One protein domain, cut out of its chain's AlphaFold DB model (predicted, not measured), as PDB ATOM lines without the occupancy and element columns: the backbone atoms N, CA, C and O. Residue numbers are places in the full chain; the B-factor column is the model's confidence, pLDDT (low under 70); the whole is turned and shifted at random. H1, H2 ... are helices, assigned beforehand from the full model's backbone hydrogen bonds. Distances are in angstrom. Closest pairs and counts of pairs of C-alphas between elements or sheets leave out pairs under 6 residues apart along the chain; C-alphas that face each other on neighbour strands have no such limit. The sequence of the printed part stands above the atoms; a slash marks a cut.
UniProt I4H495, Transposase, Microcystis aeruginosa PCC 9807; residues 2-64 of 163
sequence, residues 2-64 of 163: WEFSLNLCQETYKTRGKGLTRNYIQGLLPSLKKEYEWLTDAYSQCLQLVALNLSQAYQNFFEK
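AT A GLANCE: This is residues 2 to 64 of the 163 residues of the protein "Transposase" of Microcystis aeruginosa PCC 9807 (UniProt I4H495). One long helix, H4, forms one side of an elongated model; H1 begins near its middle and splays away from it, short H2 packs on it, and short H3 lies near its first end, where the link folds back. The printed part has 63 residues, 47 of them in four named helices, H1 to H4 in chain order, with no named strand; its class is all helix, and it is compact, with a radius of gyration of the C-alphas of 12.0 A and spans of 36 by 21 by 17 A.

IN THESE COORDINATES: H4, residues 44 to 62, measures 27.7 A and ends at C-alpha 62 (139.963, 124.478, 120.430). H1, residues 2 to 16, measures 20.5 A from C-alpha 2 (121.441, 127.223, 116.867). H2 is residues 22 to 27; H3 is 29 to 35.

HOW THE PARTS SIT: H4, with residues 50 to 54 alone, touches residues 2 to 6 of H1, closest C-alphas Trp 2 and Val 50, 6.2 A, the same way at 38 degrees, only just steep. H2 touches residues 48 to 55 of H4, closest C-alphas Arg 22 and Ser 55, 5.4 A. H1 and H3 are apart. In the four helices every O i to N i+4 pair is within hydrogen-bond range.

THE WHOLE: The C-alphas farthest apart, Glu 37 and Lys 64, are 37.1 A apart. The printed part has no cut, no link is long, and no printed residue is under 70 in pLDDT.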
ATOM      1  N   TRP A   2     120.346 127.793 116.048       85.19
ATOM      2  CA  TRP A   2     121.441 127.223 116.867       85.19
ATOM      3  C   TRP A   2     121.598 125.705 116.714       85.19
ATOM      4  O   TRP A   2     122.685 125.245 116.387       85.19
ATOM      5  N   GLU A   3     120.517 124.947 116.910       89.12
ATOM      6  CA  GLU A   3     120.549 123.477 116.848       89.12
ATOM      7  C   GLU A   3     120.988 122.982 115.455       89.12
ATOM      8  O   GLU A   3     121.870 122.136 115.353       89.12
ATOM      9  N   PHE A   4     120.459 123.585 114.382       88.38
ATOM     10  CA  PHE A   4     120.856 123.293 112.999       88.38
ATOM     11  C   PHE A   4     122.351 123.551 112.756       88.38
ATOM     12  O   PHE A   4     123.073 122.672 112.286       88.38
ATOM     13  N   SER A   5     122.842 124.743 113.108       88.12
ATOM     14  CA  SER A   5     124.249 125.100 112.905       88.12
ATOM     15  C   SER A   5     125.188 124.248 113.757       88.12
ATOM     16  O   SER A   5     126.276 123.902 113.306       88.12
ATOM     17  N   LEU A   6     124.773 123.892 114.977       90.12
ATOM     18  CA  LEU A   6     125.541 123.009 115.843       90.12
ATOM     19  C   LEU A   6     125.648 121.604 115.243       90.12
ATOM     20  O   LEU A   6     126.746 121.056 115.225       90.12
ATOM     21  N   ASN A   7     124.551 121.060 114.712       92.00
ATOM     22  CA  ASN A   7     124.564 119.767 114.029       92.00
ATOM     23  C   ASN A   7     125.555 119.776 112.856       92.00
ATOM     24  O   ASN A   7     126.449 118.937 112.781       92.00
ATOM     25  N   LEU A   8     125.481 120.800 112.001       89.50
ATOM     26  CA  LEU A   8     126.378 120.940 110.854       89.50
ATOM     27  C   LEU A   8     127.858 121.052 111.270       89.50
ATOM     28  O   LEU A   8     128.734 120.430 110.664       89.50
ATOM     29  N   CYS A   9     128.149 121.810 112.334       87.94
ATOM     30  CA  CYS A   9     129.496 121.891 112.896       87.94
ATOM     31  C   CYS A   9     129.975 120.550 113.469       87.94
ATOM     32  O   CYS A   9     131.151 120.228 113.321       87.94
ATOM     33  N   GLN A  10     129.107 119.777 114.126       90.31
ATOM     34  CA  GLN A  10     129.464 118.467 114.670       90.31
ATOM     35  C   GLN A  10     129.766 117.454 113.561       90.31
ATOM     36  O   GLN A  10     130.780 116.767 113.644       90.31
ATOM     37  N   GLU A  11     128.962 117.410 112.499       90.06
ATOM     38  CA  GLU A  11     129.217 116.559 111.326       90.06
ATOM     39  C   GLU A  11     130.528 116.936 110.614       90.06
ATOM     40  O   GLU A  11     131.362 116.083 110.294       90.06
ATOM     41  N   THR A  12     130.780 118.237 110.450       87.31
ATOM     42  CA  THR A  12     132.048 118.729 109.883       87.31
ATOM     43  C   THR A  12     133.236 118.385 110.781       87.31
ATOM     44  O   THR A  12     134.307 118.018 110.299       87.31
ATOM     45  N   TYR A  13     133.058 118.470 112.099       87.50
ATOM     46  CA  TYR A  13     134.099 118.128 113.059       87.50
ATOM     47  C   TYR A  13     134.441 116.633 113.031       87.50
ATOM     48  O   TYR A  13     135.622 116.297 113.038       87.50
ATOM     49  N   LYS A  14     133.445 115.743 112.917       87.12
ATOM     50  CA  LYS A  14     133.665 114.289 112.790       87.12
ATOM     51  C   LYS A  14     134.486 113.928 111.549       87.12
ATOM     52  O   LYS A  14     135.314 113.030 111.608       87.12
ATOM     53  N   THR A  15     134.260 114.629 110.438       88.06
ATOM     54  CA  THR A  15     134.891 114.328 109.142       88.06
ATOM     55  C   THR A  15     136.240 115.020 108.945       88.06
ATOM     56  O   THR A  15     137.168 114.417 108.418       88.06
ATOM     57  N   ARG A  16     136.366 116.292 109.347       86.62
ATOM     58  CA  ARG A  16     137.535 117.148 109.053       86.62
ATOM     59  C   ARG A  16     138.350 117.550 110.286       86.62
ATOM     60  O   ARG A  16     139.397 118.175 110.135       86.62
ATOM     61  N   GLY A  17     137.850 117.301 111.498       80.00
ATOM     62  CA  GLY A  17     138.478 117.732 112.755       80.00
ATOM     63  C   GLY A  17     138.445 119.245 113.013       80.00
ATOM     64  O   GLY A  17     139.018 119.716 113.995       80.00
ATOM     65  N   LYS A  18     137.774 120.029 112.157       80.19
ATOM     66  CA  LYS A  18     137.681 121.496 112.250       80.19
ATOM     67  C   LYS A  18     136.226 121.949 112.356       80.19
ATOM     68  O   LYS A  18     135.335 121.334 111.778       80.19
ATOM     69  N   GLY A  19     135.997 123.034 113.098       77.88
ATOM     70  CA  GLY A  19     134.696 123.702 113.166       77.88
ATOM     71  C   GLY A  19     134.440 124.577 111.937       77.88
ATOM     72  O   GLY A  19     135.370 124.932 111.211       77.88
ATOM     73  N   LEU A  20     133.178 124.944 111.709       85.25
ATOM     74  CA  LEU A  20     132.815 125.873 110.638       85.25
ATOM     75  C   LEU A  20     133.141 127.314 111.023       85.25
ATOM     76  O   LEU A  20     133.050 127.707 112.187       85.25
ATOM     77  N   THR A  21     133.480 128.119 110.021       88.00
ATOM     78  CA  THR A  21     133.699 129.552 110.209       88.00
ATOM     79  C   THR A  21     132.367 130.290 110.325       88.00
ATOM     80  O   THR A  21     131.362 129.911 109.717       88.00
ATOM     81  N   ARG A  22     132.365 131.404 111.068       89.31
ATOM     82  CA  ARG A  22     131.214 132.315 111.167       89.31
ATOM     83  C   ARG A  22     130.640 132.672 109.794       89.31
ATOM     84  O   ARG A  22     129.430 132.577 109.611       89.31
ATOM     85  N   ASN A  23     131.494 133.076 108.852       90.81
ATOM     86  CA  ASN A  23     131.067 133.544 107.531       90.81
ATOM     87  C   ASN A  23     130.336 132.449 106.755       90.81
ATOM     88  O   ASN A  23     129.325 132.726 106.120       90.81
ATOM     89  N   TYR A  24     130.797 131.200 106.868       90.25
ATOM     90  CA  TYR A  24     130.124 130.065 106.248       90.25
ATOM     91  C   TYR A  24     128.715 129.869 106.822       90.25
ATOM     92  O   TYR A  24     127.746 129.830 106.074       90.25
ATOM     93  N   ILE A  25     128.575 129.846 108.154       89.12
ATOM     94  CA  ILE A  25     127.267 129.679 108.814       89.12
ATOM     95  C   ILE A  25     126.318 130.835 108.462       89.12
ATOM     96  O   ILE A  25     125.131 130.619 108.231       89.12
ATOM     97  N   GLN A  26     126.828 132.068 108.412       91.75
ATOM     98  CA  GLN A  26     126.038 133.237 108.025       91.75
ATOM     99  C   GLN A  26     125.627 133.197 106.547       91.75
ATOM    100  O   GLN A  26     124.502 133.577 106.231       91.75
ATOM    101  N   GLY A  27     126.487 132.686 105.664       91.62
ATOM    102  CA  GLY A  27     126.190 132.493 104.244       91.62
ATOM    103  C   GLY A  27     125.081 131.474 103.970       91.62
ATOM    104  O   GLY A  27     124.446 131.544 102.925       91.62
ATOM    105  N   LEU A  28     124.787 130.577 104.918       90.56
ATOM    106  CA  LEU A  28     123.665 129.634 104.821       90.56
ATOM    107  C   LEU A  28     122.310 130.268 105.173       90.56
ATOM    108  O   LEU A  28     121.270 129.705 104.836       90.56
ATOM    109  N   LEU A  29     122.291 131.433 105.834       90.12
ATOM    110  CA  LEU A  29     121.051 132.079 106.282       90.12
ATOM    111  C   LEU A  29     120.044 132.354 105.153       90.12
ATOM    112  O   LEU A  29     118.865 132.088 105.380       90.12
ATOM    113  N   PRO A  30     120.435 132.861 103.967       90.44
ATOM    114  CA  PRO A  30     119.484 133.105 102.885       90.44
ATOM    115  C   PRO A  30     118.781 131.829 102.417       90.44
ATOM    116  O   PRO A  30     117.572 131.848 102.213       90.44
ATOM    117  N   SER A  31     119.511 130.716 102.297       90.81
ATOM    118  CA  SER A  31     118.932 129.421 101.922       90.81
ATOM    119  C   SER A  31     118.014 128.884 103.018       90.81
ATOM    120  O   SER A  31     116.892 128.480 102.735       90.81
ATOM    121  N   LEU A  32     118.437 128.978 104.282       89.00
ATOM    122  CA  LEU A  32     117.629 128.535 105.423       89.00
ATOM    123  C   LEU A  32     116.332 129.327 105.576       89.00
ATOM    124  O   LEU A  32     115.324 128.761 105.973       89.00
ATOM    125  N   LYS A  33     116.331 130.623 105.255       89.06
ATOM    126  CA  LYS A  33     115.109 131.436 105.274       89.06
ATOM    127  C   LYS A  33     114.098 131.026 104.205       89.06
ATOM    128  O   LYS A  33     112.908 131.221 104.413       89.06
ATOM    129  N   LYS A  34     114.560 130.468 103.081       89.19
ATOM    130  CA  LYS A  34     113.678 129.916 102.042       89.19
ATOM    131  C   LYS A  34     113.080 128.574 102.458       89.19
ATOM    132  O   LYS A  34     111.939 128.297 102.128       89.19
ATOM    133  N   GLU A  35     113.856 127.753 103.158       89.62
ATOM    134  CA  GLU A  35     113.418 126.432 103.622       89.62
ATOM    135  C   GLU A  35     112.504 126.522 104.856       89.62
ATOM    136  O   GLU A  35     111.561 125.749 104.999       89.62
ATOM    137  N   TYR A  36     112.760 127.487 105.740       87.88
ATOM    138  CA  TYR A  36     112.055 127.658 107.004       87.88
ATOM    139  C   TYR A  36     111.490 129.075 107.110       87.88
ATOM    140  O   TYR A  36     112.176 130.004 107.543       87.88
ATOM    141  N   GLU A  37     110.213 129.230 106.774       86.25
ATOM    142  CA  GLU A  37     109.535 130.531 106.763       86.25
ATOM    143  C   GLU A  37     109.597 131.248 108.123       86.25
ATOM    144  O   GLU A  37     109.907 132.435 108.183       86.25
ATOM    145  N   TRP A  38     109.480 130.505 109.229       84.62
ATOM    146  CA  TRP A  38     109.580 131.039 110.594       84.62
ATOM    147  C   TRP A  38     110.941 131.687 110.930       84.62
ATOM    148  O   TRP A  38     111.049 132.431 111.906       84.62
ATOM    149  N   LEU A  39     112.013 131.428 110.161       85.62
ATOM    150  CA  LEU A  39     113.284 132.158 110.315       85.62
ATOM    151  C   LEU A  39     113.219 133.579 109.738       85.62
ATOM    152  O   LEU A  39     114.071 134.410 110.072       85.62
ATOM    153  N   THR A  40     112.266 133.862 108.856       84.62
ATOM    154  CA  THR A  40     112.063 135.190 108.269       84.62
ATOM    155  C   THR A  40     111.441 136.144 109.285       84.62
ATOM    156  O   THR A  40     111.877 137.295 109.380       84.62
ATOM    157  N   ASP A  41     110.563 135.618 110.138       86.00
ATOM    158  CA  ASP A  41     109.942 136.322 111.269       86.00
ATOM    159  C   ASP A  41     110.908 136.621 112.418       86.00
ATOM    160  O   ASP A  41     110.525 137.265 113.389       86.00
ATOM    161  N   ALA A  42     112.150 136.126 112.340       86.50
ATOM    162  CA  ALA A  42     113.185 136.352 113.337       86.50
ATOM    163  C   ALA A  42     114.183 137.435 112.904       86.50
ATOM    164  O   ALA A  42     114.586 137.536 111.737       86.50
ATOM    165  N   TYR A  43     114.638 138.233 113.877       89.75
ATOM    166  CA  TYR A  43     115.437 139.409 113.572       89.75
ATOM    167  C   TYR A  43     116.792 138.976 113.014       89.75
ATOM    168  O   TYR A  43     117.523 138.188 113.625       89.75
ATOM    169  N   SER A  44     117.146 139.488 111.835       89.06
ATOM    170  CA  SER A  44     118.316 139.028 111.077       89.06
ATOM    171  C   SER A  44     119.615 139.134 111.877       89.06
ATOM    172  O   SER A  44     120.442 138.220 111.833       89.06
ATOM    173  N   GLN A  45     119.776 140.195 112.672       90.81
ATOM    174  CA  GLN A  45     120.959 140.372 113.512       90.81
ATOM    175  C   GLN A  45     121.019 139.356 114.661       90.81
ATOM    176  O   GLN A  45     122.110 138.915 115.022       90.81
ATOM    177  N   CYS A  46     119.876 138.916 115.204       91.69
ATOM    178  CA  CYS A  46     119.842 137.839 116.196       91.69
ATOM    179  C   CYS A  46     120.346 136.525 115.589       91.69
ATOM    180  O   CYS A  46     121.156 135.830 116.202       91.69
ATOM    181  N   LEU A  47     119.924 136.198 114.362       91.19
ATOM    182  CA  LEU A  47     120.380 134.997 113.652       91.19
ATOM    183  C   LEU A  47     121.887 135.040 113.366       91.19
ATOM    184  O   LEU A  47     122.599 134.054 113.565       91.19
ATOM    185  N   GLN A  48     122.395 136.200 112.951       91.69
ATOM    186  CA  GLN A  48     123.826 136.410 112.729       91.69
ATOM    187  C   GLN A  48     124.642 136.300 114.022       91.69
ATOM    188  O   GLN A  48     125.747 135.752 113.995       91.69
ATOM    189  N   LEU A  49     124.106 136.788 115.144       91.94
ATOM    190  CA  LEU A  49     124.732 136.681 116.461       91.94
ATOM    191  C   LEU A  49     124.781 135.229 116.954       91.94
ATOM    192  O   LEU A  49     125.770 134.821 117.555       91.94
ATOM    193  N   VAL A  50     123.765 134.416 116.650       91.38
ATOM    194  CA  VAL A  50     123.791 132.970 116.932       91.38
ATOM    195  C   VAL A  50     124.976 132.296 116.231       91.38
ATOM    196  O   VAL A  50     125.688 131.518 116.865       91.38
ATOM    197  N   ALA A  51     125.234 132.635 114.963       92.19
ATOM    198  CA  ALA A  51     126.388 132.122 114.222       92.19
ATOM    199  C   ALA A  51     127.729 132.582 114.826       92.19
ATOM    200  O   ALA A  51     128.658 131.782 114.948       92.19
ATOM    201  N   LEU A  52     127.820 133.848 115.256       91.81
ATOM    202  CA  LEU A  52     129.001 134.381 115.945       91.81
ATOM    203  C   LEU A  52     129.267 133.638 117.263       91.81
ATOM    204  O   LEU A  52     130.382 133.175 117.494       91.81
ATOM    205  N   ASN A  53     128.236 133.467 118.093       90.88
ATOM    206  CA  ASN A  53     128.339 132.769 119.374       90.88
ATOM    207  C   ASN A  53     128.779 131.312 119.199       90.88
ATOM    208  O   ASN A  53     129.574 130.815 119.995       90.88
ATOM    209  N   LEU A  54     128.291 130.628 118.159       90.94
ATOM    210  CA  LEU A  54     128.706 129.260 117.858       90.94
ATOM    211  C   LEU A  54     130.179 129.198 117.433       90.94
ATOM    212  O   LEU A  54     130.926 128.373 117.959       90.94
ATOM    213  N   SER A  55     130.608 130.098 116.541       90.50
ATOM    214  CA  SER A  55     132.011 130.201 116.115       90.50
ATOM    215  C   SER A  55     132.937 130.442 117.311       90.50
ATOM    216  O   SER A  55     133.945 129.753 117.457       90.50
ATOM    217  N   GLN A  56     132.568 131.363 118.208       90.56
ATOM    218  CA  GLN A  56     133.336 131.646 119.422       90.56
ATOM    219  C   GLN A  56     133.364 130.448 120.378       90.56
ATOM    220  O   GLN A  56     134.388 130.170 120.996       90.56
ATOM    221  N   ALA A  57     132.254 129.715 120.507       90.56
ATOM    222  CA  ALA A  57     132.192 128.536 121.364       90.56
ATOM    223  C   ALA A  57     133.137 127.424 120.874       90.56
ATOM    224  O   ALA A  57     133.829 126.813 121.688       90.56
ATOM    225  N   TYR A  58     133.217 127.206 119.558       89.50
ATOM    226  CA  TYR A  58     134.188 126.282 118.966       89.50
ATOM    227  C   TYR A  58     135.625 126.775 119.119       89.50
ATOM    228  O   TYR A  58     136.487 125.991 119.501       89.50
ATOM    229  N   GLN A  59     135.888 128.063 118.893       90.44
ATOM    230  CA  GLN A  59     137.214 128.635 119.128       90.44
ATOM    231  C   GLN A  59     137.666 128.417 120.579       90.44
ATOM    232  O   GLN A  59     138.748 127.889 120.818       90.44
ATOM    233  N   ASN A  60     136.803 128.721 121.551       91.69
ATOM    234  CA  ASN A  60     137.093 128.506 122.969       91.69
ATOM    235  C   ASN A  60     137.323 127.022 123.304       91.69
ATOM    236  O   ASN A  60     138.105 126.711 124.203       91.69
ATOM    237  N   PHE A  61     136.640 126.110 122.607       91.69
ATOM    238  CA  PHE A  61     136.867 124.671 122.728       91.69
ATOM    239  C   PHE A  61     138.246 124.263 122.189       91.69
ATOM    240  O   PHE A  61     138.983 123.569 122.888       91.69
ATOM    241  N   PHE A  62     138.637 124.742 121.003       89.31
ATOM    242  CA  PHE A  62     139.963 124.478 120.430       89.31
ATOM    243  C   PHE A  62     141.095 125.059 121.287       89.31
ATOM    244  O   PHE A  62     142.125 124.417 121.471       89.31
ATOM    245  N   GLU A  63     140.872 126.226 121.892       92.62
ATOM    246  CA  GLU A  63     141.790 126.862 122.844       92.62
ATOM    247  C   GLU A  63     141.774 126.204 124.242       92.62
ATOM    248  O   GLU A  63     142.425 126.696 125.162       92.62
ATOM    249  N   LYS A  64     141.023 125.107 124.430       91.88
ATOM    250  CA  LYS A  64     140.858 124.371 125.701       91.88
ATOM    251  C   LYS A  64     140.342 125.227 126.870       91.88
ATOM    252  O   LYS A  64     140.480 124.849 128.031       91.88
TER     253      LYS A  64